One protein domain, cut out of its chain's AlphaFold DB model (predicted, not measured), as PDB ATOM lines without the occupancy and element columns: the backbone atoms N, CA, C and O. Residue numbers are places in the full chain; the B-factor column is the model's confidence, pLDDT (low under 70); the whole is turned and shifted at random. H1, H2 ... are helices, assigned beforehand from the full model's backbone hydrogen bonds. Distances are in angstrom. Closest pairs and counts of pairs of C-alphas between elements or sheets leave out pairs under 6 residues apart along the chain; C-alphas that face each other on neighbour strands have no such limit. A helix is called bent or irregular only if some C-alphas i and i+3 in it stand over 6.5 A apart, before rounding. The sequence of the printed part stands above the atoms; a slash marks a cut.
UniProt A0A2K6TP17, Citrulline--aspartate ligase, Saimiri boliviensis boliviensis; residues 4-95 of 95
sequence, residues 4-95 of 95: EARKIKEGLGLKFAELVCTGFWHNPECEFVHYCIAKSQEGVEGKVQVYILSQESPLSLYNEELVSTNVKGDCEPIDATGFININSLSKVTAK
ATOM      1  N   GLU A   4     -30.391  26.449  -5.025       91.44
ATOM      2  CA  GLU A   4     -31.444  25.519  -4.599       91.44
ATOM      3  C   GLU A   4     -30.830  24.274  -3.951       91.44
ATOM      4  O   GLU A   4     -31.301  23.826  -2.902       91.44
ATOM      5  N   ALA A   5     -29.694  23.804  -4.478       89.12
ATOM      6  CA  ALA A   5     -28.905  22.754  -3.835       89.12
ATOM      7  C   ALA A   5     -28.485  23.138  -2.404       89.12
ATOM      8  O   ALA A   5     -28.574  22.320  -1.484       89.12
ATOM      9  N   ARG A   6     -28.091  24.401  -2.180       91.12
ATOM     10  CA  ARG A   6     -27.733  24.909  -0.848       91.12
ATOM     11  C   ARG A   6     -28.901  24.844   0.136       91.12
ATOM     12  O   ARG A   6     -28.691  24.403   1.263       91.12
ATOM     13  N   LYS A   7     -30.113  25.241  -0.268       92.62
ATOM     14  CA  LYS A   7     -31.299  25.176   0.610       92.62
ATOM     15  C   LYS A   7     -31.594  23.743   1.053       92.62
ATOM     16  O   LYS A   7     -31.858  23.500   2.229       92.62
ATOM     17  N   ILE A   8     -31.501  22.787   0.127       94.31
ATOM     18  CA  ILE A   8     -31.675  21.359   0.431       94.31
ATOM     19  C   ILE A   8     -30.591  20.898   1.414       94.31
ATOM     20  O   ILE A   8     -30.895  20.269   2.429       94.31
ATOM     21  N   LYS A   9     -29.328  21.264   1.161       93.75
ATOM     22  CA  LYS A   9     -28.192  20.930   2.029       93.75
ATOM     23  C   LYS A   9     -28.325  21.513   3.437       93.75
ATOM     24  O   LYS A   9     -27.922  20.861   4.398       93.75
ATOM     25  N   GLU A  10     -28.863  22.721   3.582       94.06
ATOM     26  CA  GLU A  10     -29.132  23.330   4.893       94.06
ATOM     27  C   GLU A  10     -30.158  22.507   5.687       94.06
ATOM     28  O   GLU A  10     -29.918  22.203   6.856       94.06
ATOM     29  N   GLY A  11     -31.234  22.042   5.040       94.50
ATOM     30  CA  GLY A  11     -32.207  21.134   5.661       94.50
ATOM     31  C   GLY A  11     -31.602  19.788   6.080       94.50
ATOM     32  O   GLY A  11     -31.819  19.334   7.205       94.50
ATOM     33  N   LEU A  12     -30.787  19.178   5.213       94.56
ATOM     34  CA  LEU A  12     -30.055  17.944   5.531       94.56
ATOM     35  C   LEU A  12     -29.085  18.135   6.703       94.56
ATOM     36  O   LEU A  12     -28.967  17.253   7.548       94.56
ATOM     37  N   GLY A  13     -28.431  19.296   6.794       94.12
ATOM     38  CA  GLY A  13     -27.539  19.631   7.905       94.12
ATOM     39  C   GLY A  13     -28.258  19.698   9.256       94.12
ATOM     40  O   GLY A  13     -27.739  19.188  10.246       94.12
ATOM     41  N   LEU A  14     -29.468  20.267   9.296       95.31
ATOM     42  CA  LEU A  14     -30.288  20.285  10.513       95.31
ATOM     43  C   LEU A  14     -30.703  18.872  10.938       95.31
ATOM     44  O   LEU A  14     -30.600  18.533  12.115       95.31
ATOM     45  N   LYS A  15     -31.116  18.030   9.982       93.62
ATOM     46  CA  LYS A  15     -31.472  16.629  10.255       93.62
ATOM     47  C   LYS A  15     -30.282  15.802  10.716       93.62
ATOM     48  O   LYS A  15     -30.417  15.009  11.639       93.62
ATOM     49  N   PHE A  16     -29.111  16.030  10.127       94.50
ATOM     50  CA  PHE A  16     -27.874  15.423  10.596       94.50
ATOM     51  C   PHE A  16     -27.606  15.793  12.058       94.50
ATOM     52  O   PHE A  16     -27.437  14.905  12.885       94.50
ATOM     53  N   ALA A  17     -27.658  17.082  12.409       93.94
ATOM     54  CA  ALA A  17     -27.455  17.529  13.788       93.94
ATOM     55  C   ALA A  17     -28.457  16.892  14.770       93.94
ATOM     56  O   ALA A  17     -28.063  16.466  15.854       93.94
ATOM     57  N   GLU A  18     -29.729  16.774  14.384       94.56
ATOM     58  CA  GLU A  18     -30.766  16.102  15.176       94.56
ATOM     59  C   GLU A  18     -30.428  14.623  15.434       94.56
ATOM     60  O   GLU A  18     -30.445  14.185  16.588       94.56
ATOM     61  N   LEU A  19     -30.064  13.870  14.389       93.06
ATOM     62  CA  LEU A  19     -29.701  12.449  14.480       93.06
ATOM     63  C   LEU A  19     -28.455  12.219  15.345       93.06
ATOM     64  O   LEU A  19     -28.410  11.274  16.133       93.06
ATOM     65  N   VAL A  20     -27.457  13.101  15.247       93.00
ATOM     66  CA  VAL A  20     -26.246  13.020  16.075       93.00
ATOM     67  C   VAL A  20     -26.567  13.299  17.543       93.00
ATOM     68  O   VAL A  20     -26.173  12.522  18.412       93.00
ATOM     69  N   CYS A  21     -27.320  14.362  17.835       92.00
ATOM     70  CA  CYS A  21     -27.682  14.733  19.206       92.00
ATOM     71  C   CYS A  21     -28.559  13.685  19.906       92.00
ATOM     72  O   CYS A  21     -28.489  13.537  21.123       92.00
ATOM     73  N   THR A  22     -29.377  12.954  19.149       94.19
ATOM     74  CA  THR A  22     -30.246  11.885  19.667       94.19
ATOM     75  C   THR A  22     -29.547  10.525  19.774       94.19
ATOM     76  O   THR A  22     -30.116   9.597  20.342       94.19
ATOM     77  N   GLY A  23     -28.301  10.404  19.298       93.00
ATOM     78  CA  GLY A  23     -27.493   9.184  19.406       93.00
ATOM     79  C   GLY A  23     -27.653   8.195  18.246       93.00
ATOM     80  O   GLY A  23     -27.087   7.105  18.296       93.00
ATOM     81  N   PHE A  24     -28.351   8.563  17.171       92.50
ATOM     82  CA  PHE A  24     -28.569   7.724  15.985       92.50
ATOM     83  C   PHE A  24     -27.412   7.779  14.973       92.50
ATOM     84  O   PHE A  24     -27.624   7.657  13.769       92.50
ATOM     85  N   TRP A  25     -26.171   7.937  15.443       90.31
ATOM     86  CA  TRP A  25     -24.993   8.101  14.583       90.31
ATOM     87  C   TRP A  25     -24.784   6.930  13.606       90.31
ATOM     88  O   TRP A  25     -24.457   7.151  12.443       90.31
ATOM     89  N   HIS A  26     -25.007   5.694  14.064       91.06
ATOM     90  CA  HIS A  26     -24.820   4.466  13.276       91.06
ATOM     91  C   HIS A  26     -26.098   3.965  12.588       91.06
ATOM     92  O   HIS A  26     -26.123   2.851  12.065       91.06
ATOM     93  N   ASN A  27     -27.173   4.755  12.595       93.56
ATOM     94  CA  ASN A  27     -28.401   4.375  11.913       93.56
ATOM     95  C   ASN A  27     -28.272   4.596  10.397       93.56
ATOM     96  O   ASN A  27     -27.626   5.560   9.973       93.56
ATOM     97  N   PRO A  28     -28.971   3.790   9.574       94.44
ATOM     98  CA  PRO A  28     -28.945   3.936   8.117       94.44
ATOM     99  C   PRO A  28     -29.433   5.316   7.649       94.44
ATOM    100  O   PRO A  28     -28.977   5.828   6.630       94.44
ATOM    101  N   GLU A  29     -30.323   5.959   8.410       92.12
ATOM    102  CA  GLU A  29     -30.786   7.324   8.134       92.12
ATOM    103  C   GLU A  29     -29.654   8.354   8.258       92.12
ATOM    104  O   GLU A  29     -29.517   9.237   7.410       92.12
ATOM    105  N   CYS A  30     -28.811   8.221   9.286       93.44
ATOM    106  CA  CYS A  30     -27.661   9.096   9.496       93.44
ATOM    107  C   CYS A  30     -26.598   8.864   8.418       93.44
ATOM    108  O   CYS A  30     -26.074   9.828   7.864       93.44
ATOM    109  N   GLU A  31     -26.341   7.604   8.054       94.25
ATOM    110  CA  GLU A  31     -25.415   7.252   6.972       94.25
ATOM    111  C   GLU A  31     -25.860   7.840   5.623       94.25
ATOM    112  O   GLU A  31     -25.053   8.445   4.911       94.25
ATOM    113  N   PHE A  32     -27.155   7.755   5.302       94.81
ATOM    114  CA  PHE A  32     -27.724   8.360   4.097       94.81
ATOM    115  C   PHE A  32     -27.541   9.882   4.077       94.81
ATOM    116  O   PHE A  32     -27.019  10.439   3.107       94.81
ATOM    117  N   VAL A  33     -27.925  10.563   5.162       94.50
ATOM    118  CA  VAL A  33     -27.784  12.024   5.270       94.50
ATOM    119  C   VAL A  33     -26.313  12.431   5.182       94.50
ATOM    120  O   VAL A  33     -25.977  13.379   4.468       94.50
ATOM    121  N   HIS A  34     -25.426  11.695   5.850       92.88
ATOM    122  CA  HIS A  34     -23.989  11.931   5.815       92.88
ATOM    123  C   HIS A  34     -23.427  11.793   4.393       92.88
ATOM    124  O   HIS A  34     -22.676  12.660   3.944       92.88
ATOM    125  N   TYR A  35     -23.840  10.767   3.645       95.44
ATOM    126  CA  TYR A  35     -23.442  10.589   2.248       95.44
ATOM    127  C   TYR A  35     -23.926  11.739   1.352       95.44
ATOM    128  O   TYR A  35     -23.148  12.281   0.566       95.44
ATOM    129  N   CYS A  36     -25.182  12.170   1.498       94.88
ATOM    130  CA  CYS A  36     -25.711  13.316   0.756       94.88
ATOM    131  C   CYS A  36     -24.945  14.610   1.065       94.88
ATOM    132  O   CYS A  36     -24.636  15.385   0.156       94.88
ATOM    133  N   ILE A  37     -24.601  14.839   2.337       94.56
ATOM    134  CA  ILE A  37     -23.782  15.985   2.740       94.56
ATOM    135  C   ILE A  37     -22.393  15.876   2.109       94.56
ATOM    136  O   ILE A  37     -21.963  16.844   1.488       94.56
ATOM    137  N   ALA A  38     -21.727  14.724   2.185       94.50
ATOM    138  CA  ALA A  38     -20.413  14.520   1.576       94.50
ATOM    139  C   ALA A  38     -20.433  14.797   0.064       94.50
ATOM    140  O   ALA A  38     -19.596  15.547  -0.432       94.50
ATOM    141  N   LYS A  39     -21.448  14.297  -0.653       94.19
ATOM    142  CA  LYS A  39     -21.641  14.583  -2.082       94.19
ATOM    143  C   LYS A  39     -21.815  16.065  -2.382       94.19
ATOM    144  O   LYS A  39     -21.239  16.567  -3.339       94.19
ATOM    145  N   SER A  40     -22.535  16.800  -1.537       91.75
ATOM    146  CA  SER A  40     -22.659  18.252  -1.711       91.75
ATOM    147  C   SER A  40     -21.322  19.002  -1.578       91.75
ATOM    148  O   SER A  40     -21.219  20.128  -2.060       91.75
ATOM    149  N   GLN A  41     -20.309  18.412  -0.932       92.88
ATOM    150  CA  GLN A  41     -19.005  19.047  -0.726       92.88
ATOM    151  C   GLN A  41     -18.021  18.851  -1.889       92.88
ATOM    152  O   GLN A  41     -16.990  19.512  -1.892       92.88
ATOM    153  N   GLU A  42     -18.326  18.024  -2.898       91.75
ATOM    154  CA  GLU A  42     -17.396  17.732  -4.010       91.75
ATOM    155  C   GLU A  42     -16.945  18.985  -4.785       91.75
ATOM    156  O   GLU A  42     -15.833  19.018  -5.296       91.75
ATOM    157  N   GLY A  43     -17.779  20.029  -4.843       85.69
ATOM    158  CA  GLY A  43     -17.456  21.318  -5.474       85.69
ATOM    159  C   GLY A  43     -17.196  22.461  -4.487       85.69
ATOM    160  O   GLY A  43     -17.321  23.628  -4.857       85.69
ATOM    161  N   VAL A  44     -16.948  22.159  -3.209       88.06
ATOM    162  CA  VAL A  44     -16.711  23.163  -2.160       88.06
ATOM    163  C   VAL A  44     -15.227  23.188  -1.822       88.06
ATOM    164  O   VAL A  44     -14.770  22.557  -0.875       88.06
ATOM    165  N   GLU A  45     -14.477  23.962  -2.595       87.75
ATOM    166  CA  GLU A  45     -13.054  24.205  -2.368       87.75
ATOM    167  C   GLU A  45     -12.730  25.693  -2.484       87.75
ATOM    168  O   GLU A  45     -13.392  26.437  -3.208       87.75
ATOM    169  N   GLY A  46     -11.724  26.158  -1.751       87.06
ATOM    170  CA  GLY A  46     -11.319  27.558  -1.760       87.06
ATOM    171  C   GLY A  46     -10.634  27.975  -0.468       87.06
ATOM    172  O   GLY A  46     -10.447  27.175   0.451       87.06
ATOM    173  N   LYS A  47     -10.256  29.249  -0.404       86.12
ATOM    174  CA  LYS A  47      -9.646  29.866   0.771       86.12
ATOM    175  C   LYS A  47     -10.551  30.983   1.272       86.12
ATOM    176  O   LYS A  47     -11.075  31.776   0.492       86.12
ATOM    177  N   VAL A  48     -10.722  31.030   2.587       85.69
ATOM    178  CA  VAL A  48     -11.501  32.059   3.276       85.69
ATOM    179  C   VAL A  48     -10.612  32.658   4.353       85.69
ATOM    180  O   VAL A  48      -9.976  31.922   5.110       85.69
ATOM    181  N   GLN A  49     -10.544  33.986   4.416       83.88
ATOM    182  CA  GLN A  49      -9.861  34.658   5.517       83.88
ATOM    183  C   GLN A  49     -10.699  34.548   6.797       83.88
ATOM    184  O   GLN A  49     -11.922  34.701   6.783       83.88
ATOM    185  N   VAL A  50     -10.037  34.247   7.915       71.94
ATOM    186  CA  VAL A  50     -10.661  34.264   9.243       71.94
ATOM    187  C   VAL A  50     -10.978  35.729   9.547       71.94
ATOM    188  O   VAL A  50     -10.077  36.554   9.456       71.94
ATOM    189  N   TYR A  51     -12.245  36.037   9.845       75.88
ATOM    190  CA  TYR A  51     -12.925  37.310   9.534       75.88
ATOM    191  C   TYR A  51     -13.185  37.434   8.028       75.88
ATOM    192  O   TYR A  51     -12.260  37.641   7.252       75.88
ATOM    193  N   ILE A  52     -14.452  37.259   7.629       77.31
ATOM    194  CA  ILE A  52     -14.910  37.170   6.232       77.31
ATOM    195  C   ILE A  52     -14.694  38.521   5.532       77.31
ATOM    196  O   ILE A  52     -15.608  39.331   5.403       77.31
ATOM    197  N   LEU A  53     -13.452  38.779   5.140       82.25
ATOM    198  CA  LEU A  53     -13.007  39.975   4.430       82.25
ATOM    199  C   LEU A  53     -12.861  39.685   2.939       82.25
ATOM    200  O   LEU A  53     -13.148  40.539   2.107       82.25
ATOM    201  N   SER A  54     -12.432  38.469   2.606       77.44
ATOM    202  CA  SER A  54     -12.279  37.999   1.235       77.44
ATOM    203  C   SER A  54     -12.479  36.487   1.149       77.44
ATOM    204  O   SER A  54     -12.254  35.739   2.112       77.44
ATOM    205  N   GLN A  55     -12.928  36.051  -0.022       83.69
ATOM    206  CA  GLN A  55     -13.113  34.653  -0.374       83.69
ATOM    207  C   GLN A  55     -12.650  34.451  -1.814       83.69
ATOM    208  O   GLN A  55     -13.046  35.199  -2.703       83.69
ATOM    209  N   GLU A  56     -11.873  33.396  -2.037       81.88
ATOM    210  CA  GLU A  56     -11.392  33.012  -3.363       81.88
ATOM    211  C   GLU A  56     -11.575  31.505  -3.564       81.88
ATOM    212  O   GLU A  56     -11.325  30.700  -2.660       81.88
ATOM    213  N   SER A  57     -12.031  31.111  -4.753       87.06
ATOM    214  CA  SER A  57     -12.240  29.710  -5.122       87.06
ATOM    215  C   SER A  57     -12.034  29.515  -6.626       87.06
ATOM    216  O   SER A  57     -12.570  30.308  -7.403       87.06
ATOM    217  N   PRO A  58     -11.316  28.460  -7.055       81.19
ATOM    218  CA  PRO A  58     -11.191  28.114  -8.472       81.19
ATOM    219  C   PRO A  58     -12.517  27.620  -9.080       81.19
ATOM    220  O   PRO A  58     -12.728  27.767 -10.278       81.19
ATOM    221  N   LEU A  59     -13.430  27.086  -8.259       84.94
ATOM    222  CA  LEU A  59     -14.772  26.636  -8.654       84.94
ATOM    223  C   LEU A  59     -15.854  27.641  -8.230       84.94
ATOM    224  O   LEU A  59     -16.982  27.274  -7.885       84.94
ATOM    225  N   SER A  60     -15.505  28.929  -8.208       82.50
ATOM    226  CA  SER A  60     -16.455  29.974  -7.854       82.50
ATOM    227  C   SER A  60     -17.593  30.038  -8.874       82.50
ATOM    228  O   SER A  60     -17.368  30.168 -10.071       82.50
ATOM    229  N   LEU A  61     -18.834  29.987  -8.383       84.62
ATOM    230  CA  LEU A  61     -20.031  30.270  -9.188       84.62
ATOM    231  C   LEU A  61     -20.338  31.776  -9.252       84.62
ATOM    232  O   LEU A  61     -21.342  32.176  -9.836       84.62
ATOM    233  N   TYR A  62     -19.524  32.608  -8.597       83.94
ATOM    234  CA  TYR A  62     -19.639  34.057  -8.680       83.94
ATOM    235  C   TYR A  62     -19.071  34.537 -10.017       83.94
ATOM    236  O   TYR A  62     -17.929  34.222 -10.344       83.94
ATOM    237  N   ASN A  63     -19.860  35.310 -10.761       84.06
ATOM    238  CA  ASN A  63     -19.448  35.922 -12.017       84.06
ATOM    239  C   ASN A  63     -19.514  37.449 -11.876       84.06
ATOM    240  O   ASN A  63     -20.598  38.016 -11.728       84.06
ATOM    241  N   GLU A  64     -18.350  38.098 -11.895       80.62
ATOM    242  CA  GLU A  64     -18.221  39.546 -11.711       80.62
ATOM    243  C   GLU A  64     -18.820  40.334 -12.883       80.62
ATOM    244  O   GLU A  64     -19.459  41.361 -12.664       80.62
ATOM    245  N   GLU A  65     -18.710  39.825 -14.111       79.25
ATOM    246  CA  GLU A  65     -19.215  40.499 -15.313       79.25
ATOM    247  C   GLU A  65     -20.744  40.610 -15.296       79.25
ATOM    248  O   GLU A  65     -21.290  41.676 -15.587       79.25
ATOM    249  N   LEU A  66     -21.431  39.544 -14.866       75.62
ATOM    250  CA  LEU A  66     -22.896  39.514 -14.740       75.62
ATOM    251  C   LEU A  66     -23.425  40.423 -13.625       75.62
ATOM    252  O   LEU A  66     -24.548  40.915 -13.712       75.62
ATOM    253  N   VAL A  67     -22.648  40.619 -12.558       79.31
ATOM    254  CA  VAL A  67     -23.051  41.433 -11.398       79.31
ATOM    255  C   VAL A  67     -22.649  42.902 -11.570       79.31
ATOM    256  O   VAL A  67     -23.193  43.774 -10.890       79.31
ATOM    257  N   SER A  68     -21.706  43.197 -12.467       79.12
ATOM    258  CA  SER A  68     -21.181  44.543 -12.655       79.12
ATOM    259  C   SER A  68     -22.245  45.518 -13.177       79.12
ATOM    260  O   SER A  68     -22.926  45.273 -14.168       79.12
ATOM    261  N   THR A  69     -22.366  46.675 -12.522       73.88
ATOM    262  CA  THR A  69     -23.246  47.773 -12.972       73.88
ATOM    263  C   THR A  69     -22.532  48.741 -13.922       73.88
ATOM    264  O   THR A  69     -23.168  49.561 -14.580       73.88
ATOM    265  N   ASN A  70     -21.199  48.681 -13.967       68.00
ATOM    266  CA  ASN A  70     -20.359  49.627 -14.707       68.00
ATOM    267  C   ASN A  70     -20.173  49.238 -16.178       68.00
ATOM    268  O   ASN A  70     -19.883  50.098 -17.008       68.00
ATOM    269  N   VAL A  71     -20.330  47.955 -16.498       67.38
ATOM    270  CA  VAL A  71     -20.247  47.422 -17.856       67.38
ATOM    271  C   VAL A  71     -21.632  46.903 -18.212       67.38
ATOM    272  O   VAL A  71     -22.297  46.285 -17.387       67.38
ATOM    273  N   LYS A  72     -22.097  47.184 -19.432       63.50
ATOM    274  CA  LYS A  72     -23.340  46.604 -19.946       63.50
ATOM    275  C   LYS A  72     -23.068  45.118 -20.214       63.50
ATOM    276  O   LYS A  72     -22.650  44.770 -21.312       63.50
ATOM    277  N   GLY A  73     -23.166  44.299 -19.169       64.50
ATOM    278  CA  GLY A  73     -22.992  42.851 -19.242       64.50
ATOM    279  C   GLY A  73     -24.168  42.166 -19.940       64.50
ATOM    280  O   GLY A  73     -25.102  42.821 -20.404       64.50
ATOM    281  N   ASP A  74     -24.145  40.836 -19.956       70.94
ATOM    282  CA  ASP A  74     -25.133  40.000 -20.655       70.94
ATOM    283  C   ASP A  74     -26.510  39.912 -19.959       70.94
ATOM    284  O   ASP A  74     -27.408  39.219 -20.435       70.94
ATOM    285  N   CYS A  75     -26.715  40.601 -18.829       69.25
ATOM    286  CA  CYS A  75     -28.010  40.652 -18.147       69.25
ATOM    287  C   CYS A  75     -28.863  41.830 -18.642       69.25
ATOM    288  O   CYS A  75     -28.595  42.990 -18.314       69.25
ATOM    289  N   GLU A  76     -29.947  41.537 -19.369       81.25
ATOM    290  CA  GLU A  76     -30.905  42.559 -19.789       81.25
ATOM    291  C   GLU A  76     -31.884  42.940 -18.655       81.25
ATOM    292  O   GLU A  76     -32.578  42.083 -18.104       81.25
ATOM    293  N   PRO A  77     -32.032  44.239 -18.317       80.44
ATOM    294  CA  PRO A  77     -32.949  44.679 -17.258       80.44
ATOM    295  C   PRO A  77     -34.430  44.370 -17.523       80.44
ATOM    296  O   PRO A  77     -35.235  44.339 -16.588       80.44
ATOM    297  N   ILE A  78     -34.816  44.169 -18.786       85.69
ATOM    298  CA  ILE A  78     -36.211  43.925 -19.166       85.69
ATOM    299  C   ILE A  78     -36.703  42.544 -18.711       85.69
ATOM    300  O   ILE A  78     -37.844  42.419 -18.257       85.69
ATOM    301  N   ASP A  79     -35.820  41.543 -18.700       86.81
ATOM    302  CA  ASP A  79     -36.131  40.179 -18.264       86.81
ATOM    303  C   ASP A  79     -36.506  40.120 -16.780       86.81
ATOM    304  O   ASP A  79     -37.373  39.340 -16.371       86.81
ATOM    305  N   ALA A  80     -35.937  41.015 -15.966       86.69
ATOM    306  CA  ALA A  80     -36.274  41.125 -14.550       86.69
ATOM    307  C   ALA A  80     -37.752  41.489 -14.339       86.69
ATOM    308  O   ALA A  80     -38.393  40.978 -13.418       86.69
ATOM    309  N   THR A  81     -38.323  42.324 -15.214       88.81
ATOM    310  CA  THR A  81     -39.736  42.723 -15.125       88.81
ATOM    311  C   THR A  81     -40.652  41.533 -15.418       88.81
ATOM    312  O   THR A  81     -41.605  41.286 -14.676       88.81
ATOM    313  N   GLY A  82     -40.328  40.737 -16.444       90.00
ATOM    314  CA  GLY A  82     -41.037  39.491 -16.748       90.00
ATOM    315  C   GLY A  82     -40.963  38.481 -15.598       90.00
ATOM    316  O   GLY A  82     -41.987  37.936 -15.180       90.00
ATOM    317  N   PHE A  83     -39.772  38.292 -15.022       89.06
ATOM    318  CA  PHE A  83     -39.553  37.379 -13.897       89.06
ATOM    319  C   PHE A  83     -40.360  37.764 -12.646       89.06
ATOM    320  O   PHE A  83     -40.973  36.900 -12.011       89.06
ATOM    321  N   ILE A  84     -40.407  39.056 -12.297       90.06
ATOM    322  CA  ILE A  84     -41.192  39.557 -11.155       90.06
ATOM    323  C   ILE A  84     -42.686  39.309 -11.380       90.06
ATOM    324  O   ILE A  84     -43.375  38.815 -10.480       90.06
ATOM    325  N   ASN A  85     -43.182  39.598 -12.584       90.38
ATOM    326  CA  ASN A  85     -44.582  39.382 -12.930       90.38
ATOM    327  C   ASN A  85     -44.958  37.902 -12.779       90.38
ATOM    328  O   ASN A  85     -45.904  37.588 -12.060       90.38
ATOM    329  N   ILE A  86     -44.170  36.980 -13.340       91.25
ATOM    330  CA  ILE A  86     -44.450  35.537 -13.257       91.25
ATOM    331  C   ILE A  86     -44.431  35.034 -11.806       91.25
ATOM    332  O   ILE A  86     -45.342  34.321 -11.387       91.25
ATOM    333  N   ASN A  87     -43.449  35.446 -11.002       87.38
ATOM    334  CA  ASN A  87     -43.366  35.023  -9.601       87.38
ATOM    335  C   ASN A  87     -44.451  35.627  -8.699       87.38
ATOM    336  O   ASN A  87     -44.749  35.065  -7.643       87.38
ATOM    337  N   SER A  88     -45.027  36.773  -9.068       87.56
ATOM    338  CA  SER A  88     -46.130  37.379  -8.313       87.56
ATOM    339  C   SER A  88     -47.491  36.761  -8.647       87.56
ATOM    340  O   SER A  88     -48.343  36.678  -7.760       87.56
ATOM    341  N   LEU A  89     -47.682  36.245  -9.869       88.00
ATOM    342  CA  LEU A  89     -48.939  35.623 -10.308       88.00
ATOM    343  C   LEU A  89     -49.388  34.472  -9.396       88.00
ATOM    344  O   LEU A  89     -50.565  34.391  -9.040       88.00
ATOM    345  N   SER A  90     -48.458  33.620  -8.958       76.56
ATOM    346  CA  SER A  90     -48.749  32.502  -8.044       76.56
ATOM    347  C   SER A  90     -49.218  32.957  -6.657       76.56
ATOM    348  O   SER A  90     -49.974  32.248  -5.999       76.56
ATOM    349  N   LYS A  91     -48.818  34.154  -6.210       74.88
ATOM    350  CA  LYS A  91     -49.243  34.720  -4.919       74.88
ATOM    351  C   LYS A  91     -50.612  35.390  -4.992       74.88
ATOM    352  O   LYS A  91     -51.323  35.413  -3.996       74.88
ATOM    353  N   VAL A  92     -50.964  35.950  -6.148       76.69
ATOM    354  CA  VAL A  92     -52.251  36.635  -6.359       76.69
ATOM    355  C   VAL A  92     -53.388  35.635  -6.550       76.69
ATOM    356  O   VAL A  92     -54.482  35.857  -6.050       76.69
ATOM    357  N   THR A  93     -53.126  34.527  -7.242       66.56
ATOM    358  CA  THR A  93     -54.127  33.483  -7.529       66.56
ATOM    359  C   THR A  93     -54.410  32.548  -6.352       66.56
ATOM    360  O   THR A  93     -55.425  31.862  -6.356       66.56
ATOM    361  N   ALA A  94     -53.544  32.525  -5.336       64.12
ATOM    362  CA  ALA A  94     -53.719  31.734  -4.115       64.12
ATOM    363  C   ALA A  94     -54.554  32.442  -3.021       64.12
ATOM    364  O   ALA A  94     -54.600  31.960  -1.888       64.12
ATOM    365  N   LYS A  95     -55.167  33.589  -3.337       49.72
ATOM    366  CA  LYS A  95     -56.020  34.382  -2.443       49.72
ATOM    367  C   LYS A  95     -57.469  34.326  -2.910       49.72
ATOM    368  O   LYS A  95     -58.343  34.269  -2.021       49.72
TER     369      LYS A  95
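What this domain is: This is residues 4 to 95 of the 95 residues of the protein "Citrulline--aspartate ligase" of Saimiri boliviensis boliviensis (UniProt A0A2K6TP17). The model is an open, U-like chain of separate parts: H1 and H2 fold back on each other as a helical hairpin at one end, and H4 is a lone helical arm that sticks out at the other end, with a long unwound stretch and the tiny helix H3 between them. Partway along that stretch the chain makes a narrow finger, residues 47 to 56, whose tip, residues 49 to 54, stands free. The printed part has 92 residues with four named helices, H1, H2, H3 and H4 in that order, and no named strand; the class is all helix. The whole is extended, with a radius of gyration of the C-alphas of 19.8 A, and its outline is flat, spanning 53 by 45 by 23 A.

Where its parts are: H1, residues 4 to 21, is the longest helix by residues and measures 26.4 A from first to last C-alpha; it begins at C-alpha 4, (-31.444, 25.519, -4.599). H2, residues 28 to 40, measures 18.5 A and ends at C-alpha 40, (-22.659, 18.252, -1.711). Residues 41 to 63 hold no named element. H3, residues 64 to 67, measures 5.2 A. H4, residues 77 to 93, measures 25.9 A and ends at C-alpha 93, (-54.127, 33.483, -7.529). H4 is neither bent nor irregular, but only just: C-alphas 87 and 90 are 6.1 A apart.

How they stand to each other: H1 and H2 form a helical hairpin. They touch, with 13 pairs of C-alphas within 8 A; the closest C-alphas, those of Phe 16 and Val 33, are 6.3 A apart. Their lines stand at a tilt of 37 degrees, only just steep, and they run opposite ways. Beyond H2, residues 47 to 48 pair with residues 55 to 56, antiparallel, as strands do. H3 is apart from H1 and from H2. H4 is apart from H1, H2 and H3, and residues 77 to 95, of which 77 to 93 belong to H4, stand free. In H1 and H2 every O i to N i+4 pair is within hydrogen-bond range; in H4 it is 9 of 13, and H3 is too short for such a pair, while its one O i to N i+3 pair is within range.

The domain as a whole: The C-alphas farthest apart are those of Gly 23 and Lys 72, at 54.5 A. The printed part has no cut and ends at residue 95, the chain's last residue. The link from H2 to H3 is long, with 23 residues; the links from H1 to H2 and from H3 to H4 are short. Without the stretches that stand free, the body of 67 residues spans 54 by 24 by 16 A. The mean pLDDT of the printed part is 85.7, and residues 70 to 73, residue 75 and residues 93 to 95 are under 70.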